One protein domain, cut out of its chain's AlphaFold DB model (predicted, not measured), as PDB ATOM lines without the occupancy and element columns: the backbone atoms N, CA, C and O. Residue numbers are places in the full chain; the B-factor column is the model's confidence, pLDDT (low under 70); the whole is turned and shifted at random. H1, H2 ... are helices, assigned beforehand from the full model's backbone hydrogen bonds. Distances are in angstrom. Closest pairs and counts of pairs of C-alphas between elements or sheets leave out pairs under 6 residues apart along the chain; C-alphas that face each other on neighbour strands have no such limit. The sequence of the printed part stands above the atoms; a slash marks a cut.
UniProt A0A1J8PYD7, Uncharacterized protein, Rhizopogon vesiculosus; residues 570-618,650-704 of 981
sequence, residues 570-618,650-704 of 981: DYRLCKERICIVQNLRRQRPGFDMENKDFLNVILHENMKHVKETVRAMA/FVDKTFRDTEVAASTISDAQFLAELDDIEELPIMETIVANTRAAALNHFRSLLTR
ATOM      1  N   ASP A 570     -11.004  -6.893  35.412       79.38
ATOM      2  CA  ASP A 570     -11.879  -8.058  35.557       79.38
ATOM      3  C   ASP A 570     -11.685  -9.054  34.408       79.38
ATOM      4  O   ASP A 570     -11.744 -10.259  34.633       79.38
ATOM      5  N   TYR A 571     -11.333  -8.571  33.208       83.75
ATOM      6  CA  TYR A 571     -10.955  -9.425  32.081       83.75
ATOM      7  C   TYR A 571      -9.692 -10.224  32.404       83.75
ATOM      8  O   TYR A 571      -9.688 -11.440  32.260       83.75
ATOM      9  N   ARG A 572      -8.640  -9.565  32.915       81.12
ATOM     10  CA  ARG A 572      -7.387 -10.236  33.297       81.12
ATOM     11  C   ARG A 572      -7.621 -11.301  34.370       81.12
ATOM     12  O   ARG A 572      -7.070 -12.389  34.269       81.12
ATOM     13  N   LEU A 573      -8.460 -10.997  35.362       78.88
ATOM     14  CA  LEU A 573      -8.800 -11.917  36.448       78.88
ATOM     15  C   LEU A 573      -9.638 -13.115  35.963       78.88
ATOM     16  O   LEU A 573      -9.411 -14.239  36.406       78.88
ATOM     17  N   CYS A 574     -10.572 -12.907  35.030       80.44
ATOM     18  CA  CYS A 574     -11.316 -14.011  34.424       80.44
ATOM     19  C   CYS A 574     -10.439 -14.842  33.472       80.44
ATOM     20  O   CYS A 574     -10.498 -16.067  33.528       80.44
ATOM     21  N   LYS A 575      -9.557 -14.208  32.686       80.56
ATOM     22  CA  LYS A 575      -8.562 -14.883  31.838       80.56
ATOM     23  C   LYS A 575      -7.617 -15.761  32.662       80.56
ATOM     24  O   LYS A 575      -7.456 -16.934  32.343       80.56
ATOM     25  N   GLU A 576      -7.076 -15.248  33.768       76.00
ATOM     26  CA  GLU A 576      -6.252 -16.025  34.709       76.00
ATOM     27  C   GLU A 576      -7.013 -17.256  35.239       76.00
ATOM     28  O   GLU A 576      -6.512 -18.376  35.143       76.00
ATOM     29  N   ARG A 577      -8.258 -17.079  35.713       77.31
ATOM     30  CA  ARG A 577      -9.125 -18.175  36.192       77.31
ATOM     31  C   ARG A 577      -9.413 -19.232  35.121       77.31
ATOM     32  O   ARG A 577      -9.308 -20.424  35.405       77.31
ATOM     33  N   ILE A 578      -9.753 -18.820  33.901       78.75
ATOM     34  CA  ILE A 578     -10.061 -19.735  32.791       78.75
ATOM     35  C   ILE A 578      -8.805 -20.509  32.364       78.75
ATOM     36  O   ILE A 578      -8.866 -21.731  32.220       78.75
ATOM     37  N   CYS A 579      -7.643 -19.852  32.267       74.75
ATOM     38  CA  CYS A 579      -6.378 -20.530  31.977       74.75
ATOM     39  C   CYS A 579      -5.977 -21.536  33.077       74.75
ATOM     40  O   CYS A 579      -5.430 -22.590  32.749       74.75
ATOM     41  N   ILE A 580      -6.286 -21.275  34.358       74.19
ATOM     42  CA  ILE A 580      -6.094 -22.249  35.454       74.19
ATOM     43  C   ILE A 580      -6.933 -23.512  35.203       74.19
ATOM     44  O   ILE A 580      -6.396 -24.619  35.266       74.19
ATOM     45  N   VAL A 581      -8.216 -23.366  34.855       73.81
ATOM     46  CA  VAL A 581      -9.093 -24.508  34.532       73.81
ATOM     47  C   VAL A 581      -8.582 -25.273  33.300       73.81
ATOM     48  O   VAL A 581      -8.474 -26.500  33.336       73.81
ATOM     49  N   GLN A 582      -8.190 -24.573  32.229       72.00
ATOM     50  CA  GLN A 582      -7.651 -25.201  31.016       72.00
ATOM     51  C   GLN A 582      -6.331 -25.955  31.258       72.00
ATOM     52  O   GLN A 582      -6.160 -27.059  30.740       72.00
ATOM     53  N   ASN A 583      -5.396 -25.410  32.042       71.00
ATOM     54  CA  ASN A 583      -4.132 -26.097  32.325       71.00
ATOM     55  C   ASN A 583      -4.317 -27.317  33.233       71.00
ATOM     56  O   ASN A 583      -3.660 -28.334  33.008       71.00
ATOM     57  N   LEU A 584      -5.256 -27.276  34.185       69.06
ATOM     58  CA  LEU A 584      -5.646 -28.460  34.960       69.06
ATOM     59  C   LEU A 584      -6.239 -29.557  34.052       69.06
ATOM     60  O   LEU A 584      -5.857 -30.721  34.188       69.06
ATOM     61  N   ARG A 585      -7.076 -29.189  33.065       68.25
ATOM     62  CA  ARG A 585      -7.610 -30.102  32.030       68.25
ATOM     63  C   ARG A 585      -6.496 -30.699  31.153       68.25
ATOM     64  O   ARG A 585      -6.483 -31.907  30.927       68.25
ATOM     65  N   ARG A 586      -5.526 -29.890  30.699       68.06
ATOM     66  CA  ARG A 586      -4.394 -30.337  29.852       68.06
ATOM     67  C   ARG A 586      -3.401 -31.243  30.594       68.06
ATOM     68  O   ARG A 586      -2.907 -32.200  30.008       68.06
ATOM     69  N   GLN A 587      -3.110 -30.971  31.869       64.50
ATOM     70  CA  GLN A 587      -2.156 -31.763  32.663       64.50
ATOM     71  C   GLN A 587      -2.738 -33.093  33.181       64.50
ATOM     72  O   GLN A 587      -1.976 -33.950  33.630       64.50
ATOM     73  N   ARG A 588      -4.065 -33.296  33.130       63.09
ATOM     74  CA  ARG A 588      -4.719 -34.505  33.658       63.09
ATOM     75  C   ARG A 588      -5.910 -34.950  32.779       63.09
ATOM     76  O   ARG A 588      -7.047 -34.615  33.098       63.09
ATOM     77  N   PRO A 589      -5.691 -35.776  31.731       51.03
ATOM     78  CA  PRO A 589      -6.719 -36.179  30.748       51.03
ATOM     79  C   PRO A 589      -7.912 -37.017  31.260       51.03
ATOM     80  O   PRO A 589      -8.687 -37.522  30.455       51.03
ATOM     81  N   GLY A 590      -8.049 -37.198  32.574       50.06
ATOM     82  CA  GLY A 590      -9.169 -37.876  33.238       50.06
ATOM     83  C   GLY A 590      -9.704 -37.076  34.429       50.06
ATOM     84  O   GLY A 590     -10.161 -37.660  35.408       50.06
ATOM     85  N   PHE A 591      -9.548 -35.750  34.405       59.22
ATOM     86  CA  PHE A 591     -10.131 -34.854  35.397       59.22
ATOM     87  C   PHE A 591     -11.639 -34.708  35.146       59.22
ATOM     88  O   PHE A 591     -12.051 -34.251  34.080       59.22
ATOM     89  N   ASP A 592     -12.441 -35.109  36.128       56.53
ATOM     90  CA  ASP A 592     -13.898 -35.041  36.066       56.53
ATOM     91  C   ASP A 592     -14.393 -33.591  36.218       56.53
ATOM     92  O   ASP A 592     -14.252 -32.972  37.277       56.53
ATOM     93  N   MET A 593     -14.968 -33.051  35.140       56.16
ATOM     94  CA  MET A 593     -15.523 -31.695  35.095       56.16
ATOM     95  C   MET A 593     -16.919 -31.596  35.741       56.16
ATOM     96  O   MET A 593     -17.437 -30.487  35.872       56.16
ATOM     97  N   GLU A 594     -17.531 -32.704  36.178       52.94
ATOM     98  CA  GLU A 594     -18.833 -32.694  36.862       52.94
ATOM     99  C   GLU A 594     -18.737 -32.337  38.358       52.94
ATOM    100  O   GLU A 594     -19.759 -32.064  38.995       52.94
ATOM    101  N   ASN A 595     -17.529 -32.256  38.934       61.88
ATOM    102  CA  ASN A 595     -17.325 -31.859  40.330       61.88
ATOM    103  C   ASN A 595     -17.498 -30.336  40.531       61.88
ATOM    104  O   ASN A 595     -16.536 -29.557  40.576       61.88
ATOM    105  N   LYS A 596     -18.765 -29.919  40.642       60.81
ATOM    106  CA  LYS A 596     -19.196 -28.511  40.675       60.81
ATOM    107  C   LYS A 596     -18.584 -27.700  41.816       60.81
ATOM    108  O   LYS A 596     -18.247 -26.538  41.605       60.81
ATOM    109  N   ASP A 597     -18.397 -28.286  42.995       64.50
ATOM    110  CA  ASP A 597     -17.936 -27.546  44.178       64.50
ATOM    111  C   ASP A 597     -16.490 -27.053  44.026       64.50
ATOM    112  O   ASP A 597     -16.170 -25.915  44.374       64.50
ATOM    113  N   PHE A 598     -15.616 -27.866  43.426       66.62
ATOM    114  CA  PHE A 598     -14.221 -27.491  43.185       66.62
ATOM    115  C   PHE A 598     -14.077 -26.427  42.089       66.62
ATOM    116  O   PHE A 598     -13.308 -25.475  42.243       66.62
ATOM    117  N   LEU A 599     -14.832 -26.552  40.992       68.12
ATOM    118  CA  LEU A 599     -14.836 -25.540  39.932       68.12
ATOM    119  C   LEU A 599     -15.424 -24.214  40.441       68.12
ATOM    120  O   LEU A 599     -14.830 -23.168  40.194       68.12
ATOM    121  N   ASN A 600     -16.487 -24.241  41.253       68.94
ATOM    122  CA  ASN A 600     -17.034 -23.040  41.893       68.94
ATOM    123  C   ASN A 600     -15.989 -22.284  42.734       68.94
ATOM    124  O   ASN A 600     -15.910 -21.057  42.646       68.94
ATOM    125  N   VAL A 601     -15.143 -22.995  43.490       69.75
ATOM    126  CA  VAL A 601     -14.030 -22.382  44.239       69.75
ATOM    127  C   VAL A 601     -13.067 -21.645  43.301       69.75
ATOM    128  O   VAL A 601     -12.794 -20.464  43.517       69.75
ATOM    129  N   ILE A 602     -12.595 -22.291  42.226       71.44
ATOM    130  CA  ILE A 602     -11.675 -21.672  41.247       71.44
ATOM    131  C   ILE A 602     -12.304 -20.433  40.587       71.44
ATOM    132  O   ILE A 602     -11.645 -19.400  40.421       71.44
ATOM    133  N   LEU A 603     -13.578 -20.535  40.210       74.12
ATOM    134  CA  LEU A 603     -14.277 -19.545  39.396       74.12
ATOM    135  C   LEU A 603     -14.770 -18.329  40.186       74.12
ATOM    136  O   LEU A 603     -14.815 -17.231  39.627       74.12
ATOM    137  N   HIS A 604     -15.103 -18.487  41.472       71.50
ATOM    138  CA  HIS A 604     -15.757 -17.436  42.257       71.50
ATOM    139  C   HIS A 604     -14.934 -16.917  43.444       71.50
ATOM    140  O   HIS A 604     -15.027 -15.726  43.754       71.50
ATOM    141  N   GLU A 605     -14.064 -17.719  44.062       70.75
ATOM    142  CA  GLU A 605     -13.345 -17.310  45.277       70.75
ATOM    143  C   GLU A 605     -12.030 -16.548  45.016       70.75
ATOM    144  O   GLU A 605     -11.553 -16.385  43.890       70.75
ATOM    145  N   ASN A 606     -11.433 -16.011  46.084       73.38
ATOM    146  CA  ASN A 606     -10.185 -15.249  46.023       73.38
ATOM    147  C   ASN A 606      -9.015 -16.140  45.556       73.38
ATOM    148  O   ASN A 606      -8.849 -17.247  46.060       73.38
ATOM    149  N   MET A 607      -8.147 -15.632  44.670       70.25
ATOM    150  CA  MET A 607      -6.981 -16.363  44.142       70.25
ATOM    151  C   MET A 607      -6.040 -16.926  45.212       70.25
ATOM    152  O   MET A 607      -5.369 -17.926  44.962       70.25
ATOM    153  N   LYS A 608      -6.015 -16.351  46.420       70.19
ATOM    154  CA  LYS A 608      -5.311 -16.964  47.555       70.19
ATOM    155  C   LYS A 608      -5.933 -18.309  47.960       70.19
ATOM    156  O   LYS A 608      -5.207 -19.292  48.077       70.19
ATOM    157  N   HIS A 609      -7.256 -18.357  48.111       69.56
ATOM    158  CA  HIS A 609      -7.986 -19.573  48.470       69.56
ATOM    159  C   HIS A 609      -7.951 -20.594  47.324       69.56
ATOM    160  O   HIS A 609      -7.667 -21.761  47.549       69.56
ATOM    161  N   VAL A 610      -8.073 -20.145  46.068       69.25
ATOM    162  CA  VAL A 610      -7.911 -21.007  44.880       69.25
ATOM    163  C   VAL A 610      -6.539 -21.689  44.839       69.25
ATOM    164  O   VAL A 610      -6.457 -22.898  44.617       69.25
ATOM    165  N   LYS A 611      -5.453 -20.956  45.127       69.62
ATOM    166  CA  LYS A 611      -4.103 -21.536  45.258       69.62
ATOM    167  C   LYS A 611      -4.012 -22.538  46.416       69.62
ATOM    168  O   LYS A 611      -3.316 -23.541  46.291       69.62
ATOM    169  N   GLU A 612      -4.718 -22.312  47.521       67.25
ATOM    170  CA  GLU A 612      -4.769 -23.228  48.671       67.25
ATOM    171  C   GLU A 612      -5.572 -24.511  48.359       67.25
ATOM    172  O   GLU A 612      -5.083 -25.610  48.628       67.25
ATOM    173  N   THR A 613      -6.718 -24.413  47.682       67.75
ATOM    174  CA  THR A 613      -7.565 -25.557  47.291       67.75
ATOM    175  C   THR A 613      -6.917 -26.430  46.210       67.75
ATOM    176  O   THR A 613      -6.927 -27.657  46.316       67.75
ATOM    177  N   VAL A 614      -6.253 -25.835  45.211       65.56
ATOM    178  CA  VAL A 614      -5.458 -26.596  44.223       65.56
ATOM    179  C   VAL A 614      -4.264 -27.297  44.899       65.56
ATOM    180  O   VAL A 614      -3.973 -28.454  44.584       65.56
ATOM    181  N   ARG A 615      -3.623 -26.667  45.899       67.62
ATOM    182  CA  ARG A 615      -2.584 -27.307  46.736       67.62
ATOM    183  C   ARG A 615      -3.110 -28.431  47.631       67.62
ATOM    184  O   ARG A 615      -2.313 -29.294  47.992       67.62
ATOM    185  N   ALA A 616      -4.384 -28.416  48.022       61.31
ATOM    186  CA  ALA A 616      -5.010 -29.508  48.767       61.31
ATOM    187  C   ALA A 616      -5.296 -30.707  47.845       61.31
ATOM    188  O   ALA A 616      -4.928 -31.834  48.168       61.31
ATOM    189  N   MET A 617      -5.837 -30.456  46.646       59.78
ATOM    190  CA  MET A 617      -6.130 -31.504  45.658       59.78
ATOM    191  C   MET A 617      -4.867 -32.232  45.167       59.78
ATOM    192  O   MET A 617      -4.870 -33.459  45.062       59.78
ATOM    193  N   ALA A 618      -3.755 -31.514  44.969       56.25
ATOM    194  CA  ALA A 618      -2.459 -32.119  44.637       56.25
ATOM    195  C   ALA A 618      -1.930 -33.090  45.717       56.25
ATOM    196  O   ALA A 618      -1.140 -33.975  45.404       56.25
ATOM    197  N   PHE A 650       5.559 -28.685  42.086       58.41
ATOM    198  CA  PHE A 650       4.558 -28.960  41.051       58.41
ATOM    199  C   PHE A 650       3.449 -27.901  41.024       58.41
ATOM    200  O   PHE A 650       3.210 -27.320  39.975       58.41
ATOM    201  N   VAL A 651       2.808 -27.578  42.155       60.81
ATOM    202  CA  VAL A 651       1.685 -26.618  42.145       60.81
ATOM    203  C   VAL A 651       2.150 -25.188  41.865       60.81
ATOM    204  O   VAL A 651       1.551 -24.501  41.036       60.81
ATOM    205  N   ASP A 652       3.241 -24.737  42.488       63.66
ATOM    206  CA  ASP A 652       3.786 -23.405  42.201       63.66
ATOM    207  C   ASP A 652       4.391 -23.333  40.783       63.66
ATOM    208  O   ASP A 652       4.480 -22.248  40.210       63.66
ATOM    209  N   LYS A 653       4.783 -24.465  40.180       66.56
ATOM    210  CA  LYS A 653       5.098 -24.564  38.750       66.56
ATOM    211  C   LYS A 653       3.831 -24.498  37.899       66.56
ATOM    212  O   LYS A 653       3.796 -23.653  37.026       66.56
ATOM    213  N   THR A 654       2.768 -25.254  38.172       63.81
ATOM    214  CA  THR A 654       1.511 -25.189  37.403       63.81
ATOM    215  C   THR A 654       0.905 -23.785  37.416       63.81
ATOM    216  O   THR A 654       0.482 -23.312  36.365       63.81
ATOM    217  N   PHE A 655       0.917 -23.061  38.542       67.94
ATOM    218  CA  PHE A 655       0.475 -21.659  38.552       67.94
ATOM    219  C   PHE A 655       1.417 -20.728  37.772       67.94
ATOM    220  O   PHE A 655       0.913 -19.860  37.067       67.94
ATOM    221  N   ARG A 656       2.746 -20.917  37.819       68.00
ATOM    222  CA  ARG A 656       3.696 -20.135  36.999       68.00
ATOM    223  C   ARG A 656       3.582 -20.454  35.508       68.00
ATOM    224  O   ARG A 656       3.489 -19.534  34.711       68.00
ATOM    225  N   ASP A 657       3.500 -21.725  35.136       66.25
ATOM    226  CA  ASP A 657       3.249 -22.200  33.772       66.25
ATOM    227  C   ASP A 657       1.887 -21.693  33.258       66.25
ATOM    228  O   ASP A 657       1.731 -21.449  32.066       66.25
ATOM    229  N   THR A 658       0.911 -21.466  34.147       65.88
ATOM    230  CA  THR A 658      -0.383 -20.848  33.809       65.88
ATOM    231  C   THR A 658      -0.315 -19.333  33.682       65.88
ATOM    232  O   THR A 658      -0.897 -18.791  32.753       65.88
ATOM    233  N   GLU A 659       0.408 -18.640  34.555       65.81
ATOM    234  CA  GLU A 659       0.653 -17.197  34.445       65.81
ATOM    235  C   GLU A 659       1.474 -16.877  33.181       65.81
ATOM    236  O   GLU A 659       1.188 -15.915  32.466       65.81
ATOM    237  N   VAL A 660       2.421 -17.753  32.826       68.88
ATOM    238  CA  VAL A 660       3.139 -17.745  31.546       68.88
ATOM    239  C   VAL A 660       2.191 -18.063  30.386       68.88
ATOM    240  O   VAL A 660       2.125 -17.268  29.459       68.88
ATOM    241  N   ALA A 661       1.398 -19.140  30.428       65.25
ATOM    242  CA  ALA A 661       0.460 -19.475  29.346       65.25
ATOM    243  C   ALA A 661      -0.596 -18.380  29.102       65.25
ATOM    244  O   ALA A 661      -0.873 -18.030  27.959       65.25
ATOM    245  N   ALA A 662      -1.143 -17.789  30.168       63.78
ATOM    246  CA  ALA A 662      -2.104 -16.692  30.104       63.78
ATOM    247  C   ALA A 662      -1.478 -15.376  29.604       63.78
ATOM    248  O   ALA A 662      -2.194 -14.516  29.094       63.78
ATOM    249  N   SER A 663      -0.157 -15.203  29.732       66.31
ATOM    250  CA  SER A 663       0.563 -14.031  29.214       66.31
ATOM    251  C   SER A 663       1.204 -14.243  27.836       66.31
ATOM    252  O   SER A 663       1.511 -13.247  27.175       66.31
ATOM    253  N   THR A 664       1.363 -15.490  27.373       74.38
ATOM    254  CA  THR A 664       1.811 -15.822  26.009       74.38
ATOM    255  C   THR A 664       0.663 -15.963  25.011       74.38
ATOM    256  O   THR A 664       0.849 -15.586  23.855       74.38
ATOM    257  N   ILE A 665      -0.518 -16.441  25.422       75.12
ATOM    258  CA  ILE A 665      -1.704 -16.444  24.553       75.12
ATOM    259  C   ILE A 665      -2.200 -15.007  24.327       75.12
ATOM    260  O   ILE A 665      -2.447 -14.259  25.284       75.12
ATOM    261  N   SER A 666      -2.351 -14.609  23.061       81.81
ATOM    262  CA  SER A 666      -2.872 -13.281  22.717       81.81
ATOM    263  C   SER A 666      -4.313 -13.126  23.210       81.81
ATOM    264  O   SER A 666      -5.025 -14.112  23.407       81.81
ATOM    265  N   ASP A 667      -4.766 -11.896  23.451       81.00
ATOM    266  CA  ASP A 667      -6.146 -11.686  23.903       81.00
ATOM    267  C   ASP A 667      -7.162 -12.034  22.805       81.00
ATOM    268  O   ASP A 667      -8.210 -12.587  23.118       81.00
ATOM    269  N   ALA A 668      -6.823 -11.834  21.525       75.31
ATOM    270  CA  ALA A 668      -7.651 -12.263  20.397       75.31
ATOM    271  C   ALA A 668      -7.768 -13.794  20.289       75.31
ATOM    272  O   ALA A 668      -8.873 -14.312  20.151       75.31
ATOM    273  N   GLN A 669      -6.655 -14.527  20.422       76.38
ATOM    274  CA  GLN A 669      -6.667 -15.994  20.403       76.38
ATOM    275  C   GLN A 669      -7.377 -16.565  21.637       76.38
ATOM    276  O   GLN A 669      -8.186 -17.477  21.516       76.38
ATOM    277  N   PHE A 670      -7.128 -16.000  22.821       80.62
ATOM    278  CA  PHE A 670      -7.811 -16.416  24.044       80.62
ATOM    279  C   PHE A 670      -9.327 -16.212  23.959       80.62
ATOM    280  O   PHE A 670     -10.069 -17.061  24.436       80.62
ATOM    281  N   LEU A 671      -9.781 -15.108  23.354       77.75
ATOM    282  CA  LEU A 671     -11.204 -14.859  23.133       77.75
ATOM    283  C   LEU A 671     -11.827 -15.813  22.100       77.75
ATOM    284  O   LEU A 671     -13.001 -16.129  22.252       77.75
ATOM    285  N   ALA A 672     -11.060 -16.294  21.113       74.44
ATOM    286  CA  ALA A 672     -11.497 -17.328  20.165       74.44
ATOM    287  C   ALA A 672     -11.686 -18.688  20.850       74.44
ATOM    288  O   ALA A 672     -12.685 -19.366  20.653       74.44
ATOM    289  N   GLU A 673     -10.731 -19.067  21.703       74.56
ATOM    290  CA  GLU A 673     -10.744 -20.336  22.439       74.56
ATOM    291  C   GLU A 673     -11.812 -20.382  23.557       74.56
ATOM    292  O   GLU A 673     -11.888 -21.386  24.260       74.56
ATOM    293  N   LEU A 674     -12.629 -19.334  23.769       74.06
ATOM    294  CA  LEU A 674     -13.688 -19.337  24.795       74.06
ATOM    295  C   LEU A 674     -14.890 -20.214  24.433       74.06
ATOM    296  O   LEU A 674     -15.537 -20.739  25.342       74.06
ATOM    297  N   ASP A 675     -15.190 -20.381  23.149       67.56
ATOM    298  CA  ASP A 675     -16.396 -21.088  22.707       67.56
ATOM    299  C   ASP A 675     -16.256 -22.603  22.970       67.56
ATOM    300  O   ASP A 675     -17.151 -23.218  23.550       67.56
ATOM    301  N   ASP A 676     -15.053 -23.157  22.756       66.25
ATOM    302  CA  ASP A 676     -14.631 -24.521  23.145       66.25
ATOM    303  C   ASP A 676     -14.651 -24.785  24.677       66.25
ATOM    304  O   ASP A 676     -14.402 -25.904  25.150       66.25
ATOM    305  N   ILE A 677     -14.870 -23.744  25.491       65.94
ATOM    306  CA  ILE A 677     -14.949 -23.807  26.963       65.94
ATOM    307  C   ILE A 677     -16.402 -23.663  27.442       65.94
ATOM    308  O   ILE A 677     -16.738 -24.140  28.530       65.94
ATOM    309  N   GLU A 678     -17.265 -23.027  26.645       62.53
ATOM    310  CA  GLU A 678     -18.664 -22.737  26.979       62.53
ATOM    311  C   GLU A 678     -19.567 -23.985  26.937       62.53
ATOM    312  O   GLU A 678     -20.621 -23.991  27.566       62.53
ATOM    313  N   GLU A 679     -19.111 -25.094  26.332       59.50
ATOM    314  CA  GLU A 679     -19.781 -26.413  26.360       59.50
ATOM    315  C   GLU A 679     -20.042 -26.974  27.781       59.50
ATOM    316  O   GLU A 679     -20.748 -27.970  27.951       59.50
ATOM    317  N   LEU A 680     -19.473 -26.357  28.823       64.75
ATOM    318  CA  LEU A 680     -19.640 -26.739  30.223       64.75
ATOM    319  C   LEU A 680     -20.531 -25.724  30.971       64.75
ATOM    320  O   LEU A 680     -20.087 -24.595  31.195       64.75
ATOM    321  N   PRO A 681     -21.714 -26.117  31.497       65.19
ATOM    322  CA  PRO A 681     -22.667 -25.193  32.138       65.19
ATOM    323  C   PRO A 681     -22.123 -24.385  33.329       65.19
ATOM    324  O   PRO A 681     -22.673 -23.356  33.701       65.19
ATOM    325  N   ILE A 682     -21.044 -24.851  33.964       67.44
ATOM    326  CA  ILE A 682     -20.389 -24.142  35.075       67.44
ATOM    327  C   ILE A 682     -19.421 -23.042  34.600       67.44
ATOM    328  O   ILE A 682     -19.116 -22.122  35.353       67.44
ATOM    329  N   MET A 683     -18.963 -23.106  33.346       71.00
ATOM    330  CA  MET A 683     -18.076 -22.110  32.739       71.00
ATOM    331  C   MET A 683     -18.847 -20.945  32.104       71.00
ATOM    332  O   MET A 683     -18.323 -19.833  32.072       71.00
ATOM    333  N   GLU A 684     -20.097 -21.163  31.680       73.12
ATOM    334  CA  GLU A 684     -20.994 -20.170  31.061       73.12
ATOM    335  C   GLU A 684     -20.961 -18.808  31.786       73.12
ATOM    336  O   GLU A 684     -20.745 -17.757  31.180       73.12
ATOM    337  N   THR A 685     -21.053 -18.812  33.122       74.69
ATOM    338  CA  THR A 685     -21.070 -17.571  33.916       74.69
ATOM    339  C   THR A 685     -19.728 -16.824  33.894       74.69
ATOM    340  O   THR A 685     -19.716 -15.591  33.887       74.69
ATOM    341  N   ILE A 686     -18.577 -17.513  33.883       76.12
ATOM    342  CA  ILE A 686     -17.273 -16.827  33.801       76.12
ATOM    343  C   ILE A 686     -16.950 -16.396  32.367       76.12
ATOM    344  O   ILE A 686     -16.372 -15.323  32.178       76.12
ATOM    345  N   VAL A 687     -17.369 -17.167  31.359       78.88
ATOM    346  CA  VAL A 687     -17.225 -16.818  29.940       78.88
ATOM    347  C   VAL A 687     -18.040 -15.558  29.637       78.88
ATOM    348  O   VAL A 687     -17.472 -14.573  29.163       78.88
ATOM    349  N   ALA A 688     -19.311 -15.505  30.047       77.56
ATOM    350  CA  ALA A 688     -20.157 -14.317  29.918       77.56
ATOM    351  C   ALA A 688     -19.551 -13.075  30.606       77.56
ATOM    352  O   ALA A 688     -19.495 -11.999  30.006       77.56
ATOM    353  N   ASN A 689     -19.019 -13.215  31.827       78.31
ATOM    354  CA  ASN A 689     -18.328 -12.122  32.524       78.31
ATOM    355  C   ASN A 689     -17.032 -11.683  31.811       78.31
ATOM    356  O   ASN A 689     -16.720 -10.491  31.777       78.31
ATOM    357  N   THR A 690     -16.301 -12.616  31.194       80.81
ATOM    358  CA  THR A 690     -15.097 -12.326  30.395       80.81
ATOM    359  C   THR A 690     -15.452 -11.533  29.139       80.81
ATOM    360  O   THR A 690     -14.846 -10.487  28.885       80.81
ATOM    361  N   ARG A 691     -16.482 -11.974  28.397       78.56
ATOM    362  CA  ARG A 691     -17.022 -11.267  27.226       78.56
ATOM    363  C   ARG A 691     -17.523  -9.866  27.612       78.56
ATOM    364  O   ARG A 691     -17.154  -8.886  26.968       78.56
ATOM    365  N   ALA A 692     -18.262  -9.732  28.717       79.31
ATOM    366  CA  ALA A 692     -18.741  -8.440  29.220       79.31
ATOM    367  C   ALA A 692     -17.603  -7.480  29.630       79.31
ATOM    368  O   ALA A 692     -17.658  -6.288  29.320       79.31
ATOM    369  N   ALA A 693     -16.548  -7.981  30.284       80.12
ATOM    370  CA  ALA A 693     -15.380  -7.182  30.656       80.12
ATOM    371  C   ALA A 693     -14.567  -6.716  29.431       80.12
ATOM    372  O   ALA A 693     -14.102  -5.573  29.404       80.12
ATOM    373  N   ALA A 694     -14.439  -7.560  28.400       79.44
ATOM    374  CA  ALA A 694     -13.844  -7.181  27.118       79.44
ATOM    375  C   ALA A 694     -14.683  -6.102  26.403       79.44
ATOM    376  O   ALA A 694     -14.153  -5.061  26.018       79.44
ATOM    377  N   LEU A 695     -16.006  -6.281  26.314       76.81
ATOM    378  CA  LEU A 695     -16.920  -5.297  25.719       76.81
ATOM    379  C   LEU A 695     -16.873  -3.940  26.439       76.81
ATOM    380  O   LEU A 695     -16.822  -2.898  25.788       76.81
ATOM    381  N   ASN A 696     -16.835  -3.926  27.774       79.62
ATOM    382  CA  ASN A 696     -16.700  -2.686  28.543       79.62
ATOM    383  C   ASN A 696     -15.340  -2.003  28.320       79.62
ATOM    384  O   ASN A 696     -15.280  -0.772  28.256       79.62
ATOM    385  N   HIS A 697     -14.264  -2.773  28.113       82.56
ATOM    386  CA  HIS A 697     -12.977  -2.221  27.691       82.56
ATOM    387  C   HIS A 697     -13.090  -1.512  26.337       82.56
ATOM    388  O   HIS A 697     -12.767  -0.325  26.255       82.56
ATOM    389  N   PHE A 698     -13.610  -2.190  25.309       81.25
ATOM    390  CA  PHE A 698     -13.749  -1.613  23.970       81.25
ATOM    391  C   PHE A 698     -14.675  -0.396  23.950       81.25
ATOM    392  O   PHE A 698     -14.293   0.625  23.387       81.25
ATOM    393  N   ARG A 699     -15.816  -0.430  24.656       78.62
ATOM    394  CA  ARG A 699     -16.681   0.750  24.853       78.62
ATOM    395  C   ARG A 699     -15.903   1.930  25.443       78.62
ATOM    396  O   ARG A 699     -15.939   3.020  24.887       78.62
ATOM    397  N   SER A 700     -15.137   1.713  26.519       81.19
ATOM    398  CA  SER A 700     -14.345   2.782  27.153       81.19
ATOM    399  C   SER A 700     -13.246   3.351  26.240       81.19
ATOM    400  O   SER A 700     -12.965   4.551  26.283       81.19
ATOM    401  N   LEU A 701     -12.645   2.514  25.384       80.38
ATOM    402  CA  LEU A 701     -11.673   2.939  24.378       80.38
ATOM    403  C   LEU A 701     -12.343   3.743  23.259       80.38
ATOM    404  O   LEU A 701     -11.860   4.832  22.944       80.38
ATOM    405  N   LEU A 702     -13.453   3.238  22.713       82.19
ATOM    406  CA  LEU A 702     -14.246   3.893  21.674       82.19
ATOM    407  C   LEU A 702     -14.704   5.274  22.141       82.19
ATOM    408  O   LEU A 702     -14.347   6.255  21.504       82.19
ATOM    409  N   THR A 703     -15.371   5.395  23.295       80.56
ATOM    410  CA  THR A 703     -15.832   6.694  23.826       80.56
ATOM    411  C   THR A 703     -14.686   7.692  24.033       80.56
ATOM    412  O   THR A 703     -14.854   8.886  23.781       80.56
ATOM    413  N   ARG A 704     -13.503   7.230  24.465       82.06
ATOM    414  CA  ARG A 704     -12.337   8.102  24.670       82.06
ATOM    415  C   ARG A 704     -11.738   8.598  23.355       82.06
ATOM    416  O   ARG A 704     -11.366   9.765  23.261       82.06
TER     417      ARG A 704
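AT A GLANCE: This is residues 570 to 618 and 650 to 704 of the 981 residues of an uncharacterized protein of Rhizopogon vesiculosus (UniProt A0A1J8PYD7). H1 forms the core of a small cluster of crossed helices: H4 crosses it on one side, H2 and H3 fold back and forth on another, and the longest helix, H7, packs slantwise on its first half, then sticks out with residues 698 to 704. Short H5 and H6 lead into H7. The printed part has 104 residues with seven named helices, H1 to H7 in chain order, and no named strand: all helix, mostly crossed in packing. It is compact, radius of gyration of the C-alphas 14.0 A, yet elongated, spanning 46 by 27 by 24 A.

HOW THE PARTS SIT: Start at H7, residues 684 to 704. Its residues 686 to 694 touch residues 570 to 578 of the hub H1, residues 570 to 587, opposite ways; the closest C-alphas, Tyr 571 and Ala 693, are 5.2 A apart. H4, residues 650 to 664, touches residues 575 to 583 of H1 at a steep tilt of 55 degrees, closest at C-alphas 579 and 662, 6.0 A. Residues 577 to 581 of H1 touch H2, residues 596 to 604, as a helical hairpin, closest at C-alphas 577 and 603, 6.2 A. H2 and H3, residues 607 to 617, form another, closest at C-alphas 602 and 610, 5.3 A. H5, residues 667 to 672, is close but not clearly touching H7, at C-alphas 671 and 691, 8.0 A. H6, residues 675 to 678, touches H7 only at the corner, and only just, with 3 pairs of C-alphas within 8 A, closest at 678 and 684, 5.4 A. Each O i to N i+4 pair is within hydrogen-bond range in H1, H2, H3, H4, H5 and H7; H6 is too short for one.

IN THESE COORDINATES: Find C-alpha 570 at (-11.879, -8.058, 35.557); H1 runs 25.8 A from there. H4 spans 20.2 A. H7 runs 30.3 A to C-alpha 704 at (-12.337, 8.102, 24.670).

THE WHOLE: The farthest C-alphas, Gly 590 and Arg 704, are 46.9 A apart. Residues 619 to 649 are not printed; C-alphas 618 and 650 are 8.5 A apart across the cut. Of the links printed whole, none is long. Confidence is under 70 in residues 584 to 601, 609 to 618, 650 to 663 and 675 to 682.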